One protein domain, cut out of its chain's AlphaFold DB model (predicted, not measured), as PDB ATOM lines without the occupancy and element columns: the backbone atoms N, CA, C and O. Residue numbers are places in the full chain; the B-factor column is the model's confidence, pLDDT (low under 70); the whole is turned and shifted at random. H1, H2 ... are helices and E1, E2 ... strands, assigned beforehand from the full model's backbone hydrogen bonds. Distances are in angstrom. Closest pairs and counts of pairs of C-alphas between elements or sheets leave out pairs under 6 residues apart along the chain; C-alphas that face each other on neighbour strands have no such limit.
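Overview. This is residues 196 to 258 of the 287 residues of the protein "TNFR-Cys domain-containing protein" of Biomphalaria glabrata (UniProt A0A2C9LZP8). With little regular structure, this is a body mostly of loops, with the small hairpin E1 and E2 toward one end and H1 at the other, where residues 250 to 258 stick out. The printed part has 63 residues, 22 in named elements ordered E1, E2, H1; the class is mixed, and the sheet E1 - E2 is antiparallel. It is loose, radius of gyration of the C-alphas 13.9 A, and flat, spanning 45 by 26 by 14 A.

Along the chain. E1, residues 200 to 202, begins at C-alpha 200 (218.801, 172.695, 158.763) and measures 7.0 A from first to last C-alpha. E2, residues 209 to 211, measures 6.9 A. H1, residues 243 to 258, measures 22.7 A and ends at C-alpha 258 (246.698, 193.742, 171.341).

Arrangement. In the hairpin E1 and E2, N 201 and O 210 are within hydrogen-bond range at 2.8 A. E1 and H1 are apart. H1 has a kink of 36 degrees near residue 250; 8 of its 12 O i to N i+4 pairs are within range.

Size, cuts and confidence. The printed part has no cut. The link from E2 to H1 is long, 31 residues. Confidence is low, under 70, for instance at residues 246 to 256.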
ATOM      1  N   CYS A 196     215.307 169.114 153.676       93.69
ATOM      2  CA  CYS A 196     215.441 169.836 154.934       93.69
ATOM      3  C   CYS A 196     214.825 171.232 154.852       93.69
ATOM      4  O   CYS A 196     214.768 171.835 153.779       93.69
ATOM      5  N   GLY A 197     214.348 171.708 156.005       88.31
ATOM      6  CA  GLY A 197     213.750 173.027 156.150       88.31
ATOM      7  C   GLY A 197     214.769 174.126 156.439       88.31
ATOM      8  O   GLY A 197     215.966 173.885 156.591       88.31
ATOM      9  N   ILE A 198     214.265 175.351 156.596       89.69
ATOM     10  CA  ILE A 198     215.075 176.516 156.972       89.69
ATOM     11  C   ILE A 198     215.926 176.198 158.213       89.69
ATOM     12  O   ILE A 198     215.439 175.651 159.205       89.69
ATOM     13  N   ASN A 199     217.194 176.608 158.169       91.44
ATOM     14  CA  ASN A 199     218.186 176.456 159.232       91.44
ATOM     15  C   ASN A 199     218.539 175.001 159.598       91.44
ATOM     16  O   ASN A 199     218.975 174.718 160.720       91.44
ATOM     17  N   GLN A 200     218.368 174.081 158.650       94.19
ATOM     18  CA  GLN A 200     218.801 172.695 158.763       94.19
ATOM     19  C   GLN A 200     219.771 172.330 157.630       94.19
ATOM     20  O   GLN A 200     219.898 173.053 156.646       94.19
ATOM     21  N   TYR A 201     220.479 171.213 157.770       96.25
ATOM     22  CA  TYR A 201     221.279 170.586 156.719       96.25
ATOM     23  C   TYR A 201     221.060 169.079 156.711       96.25
ATOM     24  O   TYR A 201     220.766 168.478 157.750       96.25
ATOM     25  N   LEU A 202     221.203 168.460 155.541       96.62
ATOM     26  CA  LEU A 202     221.048 167.020 155.393       96.62
ATOM     27  C   LEU A 202     222.349 166.326 155.798       96.62
ATOM     28  O   LEU A 202     223.366 166.440 155.120       96.62
ATOM     29  N   HIS A 203     222.345 165.594 156.909       95.81
ATOM     30  CA  HIS A 203     223.546 164.889 157.337       95.81
ATOM     31  C   HIS A 203     223.867 163.742 156.355       95.81
ATOM     32  O   HIS A 203     223.027 162.855 156.162       95.81
ATOM     33  N   PRO A 204     225.084 163.680 155.783       93.69
ATOM     34  CA  PRO A 204     225.393 162.827 154.630       93.69
ATOM     35  C   PRO A 204     225.185 161.335 154.907       93.69
ATOM     36  O   PRO A 204     224.635 160.618 154.071       93.69
ATOM     37  N   MET A 205     225.580 160.882 156.105       93.88
ATOM     38  CA  MET A 205     225.518 159.468 156.496       93.88
ATOM     39  C   MET A 205     224.146 159.014 156.998       93.88
ATOM     40  O   MET A 205     223.716 157.907 156.707       93.88
ATOM     41  N   THR A 206     223.457 159.846 157.778       94.38
ATOM     42  CA  THR A 206     222.214 159.448 158.456       94.38
ATOM     43  C   THR A 206     220.975 159.830 157.663       94.38
ATOM     44  O   THR A 206     219.882 159.398 158.020       94.38
ATOM     45  N   LYS A 207     221.135 160.674 156.632       93.00
ATOM     46  CA  LYS A 207     220.052 161.296 155.860       93.00
ATOM     47  C   LYS A 207     219.022 162.015 156.737       93.00
ATOM     48  O   LYS A 207     217.896 162.245 156.323       93.00
ATOM     49  N   LYS A 208     219.401 162.409 157.958       93.38
ATOM     50  CA  LYS A 208     218.556 163.204 158.856       93.38
ATOM     51  C   LYS A 208     218.855 164.683 158.673       93.38
ATOM     52  O   LYS A 208     220.016 165.065 158.533       93.38
ATOM     53  N   CYS A 209     217.817 165.506 158.741       93.50
ATOM     54  CA  CYS A 209     217.973 166.950 158.811       93.50
ATOM     55  C   CYS A 209     218.409 167.348 160.222       93.50
ATOM     56  O   CYS A 209     217.722 167.050 161.201       93.50
ATOM     57  N   LEU A 210     219.570 167.984 160.327       93.50
ATOM     58  CA  LEU A 210     220.130 168.487 161.578       93.50
ATOM     59  C   LEU A 210     220.167 170.011 161.551       93.50
ATOM     60  O   LEU A 210     220.265 170.608 160.488       93.50
ATOM     61  N   LEU A 211     220.093 170.643 162.719       93.00
ATOM     62  CA  LEU A 211     220.191 172.098 162.829       93.00
ATOM     63  C   LEU A 211     221.576 172.589 162.410       93.00
ATOM     64  O   LEU A 211     222.586 171.969 162.749       93.00
ATOM     65  N   CYS A 212     221.619 173.734 161.730       94.31
ATOM     66  CA  CYS A 212     222.879 174.384 161.399       94.31
ATOM     67  C   CYS A 212     223.704 174.688 162.667       94.31
ATOM     68  O   CYS A 212     223.146 175.154 163.668       94.31
ATOM     69  N   PRO A 213     225.029 174.446 162.652       91.88
ATOM     70  CA  PRO A 213     225.905 174.824 163.754       91.88
ATOM     71  C   PRO A 213     225.919 176.344 163.972       91.88
ATOM     72  O   PRO A 213     225.595 177.127 163.075       91.88
ATOM     73  N   LEU A 214     226.318 176.771 165.176       85.19
ATOM     74  CA  LEU A 214     226.414 178.191 165.534       85.19
ATOM     75  C   LEU A 214     227.212 178.977 164.479       85.19
ATOM     76  O   LEU A 214     228.281 178.543 164.056       85.19
ATOM     77  N   CYS A 215     226.698 180.151 164.101       87.00
ATOM     78  CA  CYS A 215     227.271 181.038 163.079       87.00
ATOM     79  C   CYS A 215     227.244 180.497 161.639       87.00
ATOM     80  O   CYS A 215     227.975 180.981 160.773       87.00
ATOM     81  N   SER A 216     226.357 179.543 161.364       92.31
ATOM     82  CA  SER A 216     225.989 179.128 160.014       92.31
ATOM     83  C   SER A 216     224.468 179.099 159.865       92.31
ATOM     84  O   SER A 216     223.750 179.040 160.864       92.31
ATOM     85  N   TYR A 217     223.975 179.178 158.635       93.00
ATOM     86  CA  TYR A 217     222.548 179.209 158.342       93.00
ATOM     87  C   TYR A 217     222.233 178.509 157.018       93.00
ATOM     88  O   TYR A 217     223.103 178.274 156.178       93.00
ATOM     89  N   GLN A 218     220.950 178.232 156.822       93.81
ATOM     90  CA  GLN A 218     220.391 177.797 155.553       93.81
ATOM     91  C   GLN A 218     219.034 178.471 155.366       93.81
ATOM     92  O   GLN A 218     218.219 178.458 156.285       93.81
ATOM     93  N   ASN A 219     218.802 179.102 154.215       91.44
ATOM     94  CA  ASN A 219     217.607 179.932 153.991       91.44
ATOM     95  C   ASN A 219     216.620 179.329 152.981       91.44
ATOM     96  O   ASN A 219     215.612 179.946 152.647       91.44
ATOM     97  N   LYS A 220     216.912 178.138 152.462       91.50
ATOM     98  CA  LYS A 220     215.990 177.425 151.579       91.50
ATOM     99  C   LYS A 220     214.934 176.711 152.420       91.50
ATOM    100  O   LYS A 220     215.259 176.085 153.423       91.50
ATOM    101  N   THR A 221     213.671 176.837 152.024       85.50
ATOM    102  CA  THR A 221     212.530 176.179 152.682       85.50
ATOM    103  C   THR A 221     212.515 174.675 152.467       85.50
ATOM    104  O   THR A 221     212.024 173.959 153.329       85.50
ATOM    105  N   GLU A 222     213.066 174.218 151.344       92.62
ATOM    106  CA  GLU A 222     213.244 172.813 150.995       92.62
ATOM    107  C   GLU A 222     214.578 172.676 150.252       92.62
ATOM    108  O   GLU A 222     214.821 173.360 149.254       92.62
ATOM    109  N   HIS A 223     215.489 171.848 150.760       93.31
ATOM    110  CA  HIS A 223     216.787 171.607 150.125       93.31
ATOM    111  C   HIS A 223     217.389 170.259 150.536       93.31
ATOM    112  O   HIS A 223     217.002 169.671 151.540       93.31
ATOM    113  N   GLN A 224     218.394 169.795 149.790       96.19
ATOM    114  CA  GLN A 224     219.189 168.600 150.123       96.19
ATOM    115  C   GLN A 224     220.653 168.940 150.451       96.19
ATOM    116  O   GLN A 224     221.517 168.071 150.487       96.19
ATOM    117  N   GLU A 225     220.953 170.225 150.667       96.81
ATOM    118  CA  GLU A 225     222.316 170.675 150.958       96.81
ATOM    119  C   GLU A 225     222.861 170.056 152.252       96.81
ATOM    120  O   GLU A 225     222.234 170.121 153.313       96.81
ATOM    121  N   GLU A 226     224.064 169.487 152.155       97.12
ATOM    122  CA  GLU A 226     224.743 168.805 153.264       97.12
ATOM    123  C   GLU A 226     225.546 169.758 154.163       97.12
ATOM    124  O   GLU A 226     226.152 169.336 155.148       97.12
ATOM    125  N   LYS A 227     225.592 171.050 153.820       96.62
ATOM    126  CA  LYS A 227     226.356 172.072 154.543       96.62
ATOM    127  C   LYS A 227     225.538 173.350 154.679       96.62
ATOM    128  O   LYS A 227     224.814 173.731 153.766       96.62
ATOM    129  N   CYS A 228     225.697 174.023 155.815       95.62
ATOM    130  CA  CYS A 228     225.161 175.362 156.037       95.62
ATOM    131  C   CYS A 228     226.149 176.423 155.537       95.62
ATOM    132  O   CYS A 228     227.367 176.219 155.575       95.62
ATOM    133  N   LEU A 229     225.630 177.566 155.098       93.75
ATOM    134  CA  LEU A 229     226.438 178.714 154.699       93.75
ATOM    135  C   LEU A 229     226.918 179.470 155.947       93.75
ATOM    136  O   LEU A 229     226.134 179.649 156.883       93.75
ATOM    137  N   PRO A 230     228.177 179.936 156.002       91.81
ATOM    138  CA  PRO A 230     228.642 180.757 157.113       91.81
ATOM    139  C   PRO A 230     227.915 182.108 157.125       91.81
ATOM    140  O   PRO A 230     227.614 182.682 156.075       91.81
ATOM    141  N   CYS A 231     227.646 182.639 158.318       87.94
ATOM    142  CA  CYS A 231     227.142 184.003 158.466       87.94
ATOM    143  C   CYS A 231     228.202 184.994 157.954       87.94
ATOM    144  O   CYS A 231     229.244 185.157 158.578       87.94
ATOM    145  N   SER A 232     227.941 185.653 156.822       83.00
ATOM    146  CA  SER A 232     228.830 186.672 156.245       83.00
ATOM    147  C   SER A 232     228.307 188.077 156.535       83.00
ATOM    148  O   SER A 232     227.106 188.329 156.417       83.00
ATOM    149  N   MET A 233     229.208 189.018 156.843       69.56
ATOM    150  CA  MET A 233     228.853 190.425 157.094       69.56
ATOM    151  C   MET A 233     228.188 191.112 155.895       69.56
ATOM    152  O   MET A 233     227.443 192.074 156.071       69.56
ATOM    153  N   ASN A 234     228.403 190.594 154.684       76.56
ATOM    154  CA  ASN A 234     227.894 191.201 153.457       76.56
ATOM    155  C   ASN A 234     226.431 190.835 153.157       76.56
ATOM    156  O   ASN A 234     225.866 191.340 152.190       76.56
ATOM    157  N   ASN A 235     225.798 189.981 153.973       63.28
ATOM    158  CA  ASN A 235     224.398 189.589 153.798       63.28
ATOM    159  C   ASN A 235     223.592 189.710 155.112       63.28
ATOM    160  O   ASN A 235     223.186 188.710 155.703       63.28
ATOM    161  N   PRO A 236     223.306 190.942 155.581       53.84
ATOM    162  CA  PRO A 236     222.654 191.198 156.872       53.84
ATOM    163  C   PRO A 236     221.159 190.833 156.920       53.84
ATOM    164  O   PRO A 236     220.507 191.037 157.941       53.84
ATOM    165  N   LYS A 237     220.579 190.310 155.831       51.44
ATOM    166  CA  LYS A 237     219.131 190.051 155.717       51.44
ATOM    167  C   LYS A 237     218.661 188.739 156.352       51.44
ATOM    168  O   LYS A 237     217.502 188.368 156.196       51.44
ATOM    169  N   LEU A 238     219.524 188.031 157.071       58.66
ATOM    170  CA  LEU A 238     219.187 186.730 157.635       58.66
ATOM    171  C   LEU A 238     218.847 186.872 159.110       58.66
ATOM    172  O   LEU A 238     219.727 187.020 159.954       58.66
ATOM    173  N   ALA A 239     217.553 186.761 159.415       60.94
ATOM    174  CA  ALA A 239     217.009 186.756 160.775       60.94
ATOM    175  C   ALA A 239     217.646 185.696 161.704       60.94
ATOM    176  O   ALA A 239     217.456 185.744 162.916       60.94
ATOM    177  N   TYR A 240     218.406 184.751 161.141       67.25
ATOM    178  CA  TYR A 240     218.968 183.583 161.816       67.25
ATOM    179  C   TYR A 240     220.446 183.713 162.213       67.25
ATOM    180  O   TYR A 240     220.963 182.809 162.864       67.25
ATOM    181  N   CYS A 241     221.131 184.812 161.880       76.19
ATOM    182  CA  CYS A 241     222.509 185.045 162.327       76.19
ATOM    183  C   CYS A 241     222.515 185.916 163.601       76.19
ATOM    184  O   CYS A 241     222.204 187.108 163.529       76.19
ATOM    185  N   PRO A 242     222.855 185.368 164.786       74.69
ATOM    186  CA  PRO A 242     222.938 186.166 166.003       74.69
ATOM    187  C   PRO A 242     224.083 187.181 165.909       74.69
ATOM    188  O   PRO A 242     225.158 186.866 165.398       74.69
ATOM    189  N   ARG A 243     223.886 188.390 166.462       72.12
ATOM    190  CA  ARG A 243     224.903 189.469 166.460       72.12
ATOM    191  C   ARG A 243     226.254 189.025 167.029       72.12
ATOM    192  O   ARG A 243     227.291 189.467 166.560       72.12
ATOM    193  N   THR A 244     226.251 188.084 167.973       73.69
ATOM    194  CA  THR A 244     227.469 187.516 168.571       73.69
ATOM    195  C   THR A 244     228.387 186.820 167.562       73.69
ATOM    196  O   THR A 244     229.588 186.718 167.804       73.69
ATOM    197  N   CYS A 245     227.855 186.354 166.431       75.38
ATOM    198  CA  CYS A 245     228.652 185.794 165.343       75.38
ATOM    199  C   CYS A 245     229.345 186.876 164.507       75.38
ATOM    200  O   CYS A 245     230.414 186.626 163.962       75.38
ATOM    201  N   GLN A 246     228.770 188.077 164.449       68.12
ATOM    202  CA  GLN A 246     229.313 189.211 163.702       68.12
ATOM    203  C   GLN A 246     230.539 189.811 164.412       68.12
ATOM    204  O   GLN A 246     231.526 190.161 163.770       68.12
ATOM    205  N   ASP A 247     230.531 189.821 165.748       64.56
ATOM    206  CA  ASP A 247     231.613 190.399 166.559       64.56
ATOM    207  C   ASP A 247     232.842 189.483 166.704       64.56
ATOM    208  O   ASP A 247     233.908 189.920 167.156       64.56
ATOM    209  N   ARG A 248     232.721 188.194 166.361       59.72
ATOM    210  CA  ARG A 248     233.793 187.212 166.588       59.72
ATOM    211  C   ARG A 248     234.925 187.325 165.562       59.72
ATOM    212  O   ARG A 248     236.083 187.113 165.923       59.72
ATOM    213  N   GLU A 249     234.625 187.727 164.326       57.38
ATOM    214  CA  GLU A 249     235.661 187.988 163.315       57.38
ATOM    215  C   GLU A 249     236.448 189.268 163.628       57.38
ATOM    216  O   GLU A 249     237.679 189.252 163.589       57.38
ATOM    217  N   ALA A 250     235.776 190.337 164.074       58.34
ATOM    218  CA  ALA A 250     236.446 191.578 164.475       58.34
ATOM    219  C   ALA A 250     237.356 191.381 165.706       58.34
ATOM    220  O   ALA A 250     238.487 191.869 165.746       58.34
ATOM    221  N   ASN A 251     236.906 190.604 166.696       57.38
ATOM    222  CA  ASN A 251     237.673 190.385 167.925       57.38
ATOM    223  C   ASN A 251     238.912 189.503 167.749       57.38
ATOM    224  O   ASN A 251     239.841 189.611 168.549       57.38
ATOM    225  N   THR A 252     238.959 188.638 166.736       63.53
ATOM    226  CA  THR A 252     240.123 187.759 166.535       63.53
ATOM    227  C   THR A 252     241.323 188.554 166.012       63.53
ATOM    228  O   THR A 252     242.436 188.381 166.505       63.53
ATOM    229  N   VAL A 253     241.084 189.511 165.110       65.62
ATOM    230  CA  VAL A 253     242.120 190.439 164.629       65.62
ATOM    231  C   VAL A 253     242.563 191.374 165.757       65.62
ATOM    232  O   VAL A 253     243.758 191.504 166.016       65.62
ATOM    233  N   ILE A 254     241.617 191.949 166.506       65.69
ATOM    234  CA  ILE A 254     241.920 192.846 167.632       65.69
ATOM    235  C   ILE A 254     242.725 192.120 168.724       65.69
ATOM    236  O   ILE A 254     243.720 192.657 169.207       65.69
ATOM    237  N   ARG A 255     242.377 190.876 169.082       62.16
ATOM    238  CA  ARG A 255     243.136 190.101 170.082       62.16
ATOM    239  C   ARG A 255     244.572 189.810 169.651       62.16
ATOM    240  O   ARG A 255     245.464 189.895 170.493       62.16
ATOM    241  N   LEU A 256     244.807 189.503 168.375       68.50
ATOM    242  CA  LEU A 256     246.164 189.288 167.863       68.50
ATOM    243  C   LEU A 256     246.981 190.591 167.866       68.50
ATOM    244  O   LEU A 256     248.139 190.581 168.281       68.50
ATOM    245  N   PHE A 257     246.367 191.722 167.513       71.31
ATOM    246  CA  PHE A 257     247.030 193.030 167.564       71.31
ATOM    247  C   PHE A 257     247.368 193.474 168.996       71.31
ATOM    248  O   PHE A 257     248.503 193.875 169.259       71.31
ATOM    249  N   PHE A 258     246.436 193.360 169.947       68.12
ATOM    250  CA  PHE A 258     246.698 193.742 171.341       68.12
ATOM    251  C   PHE A 258     247.710 192.814 172.022       68.12
ATOM    252  O   PHE A 258     248.546 193.290 172.788       68.12
TER     253      PHE A 258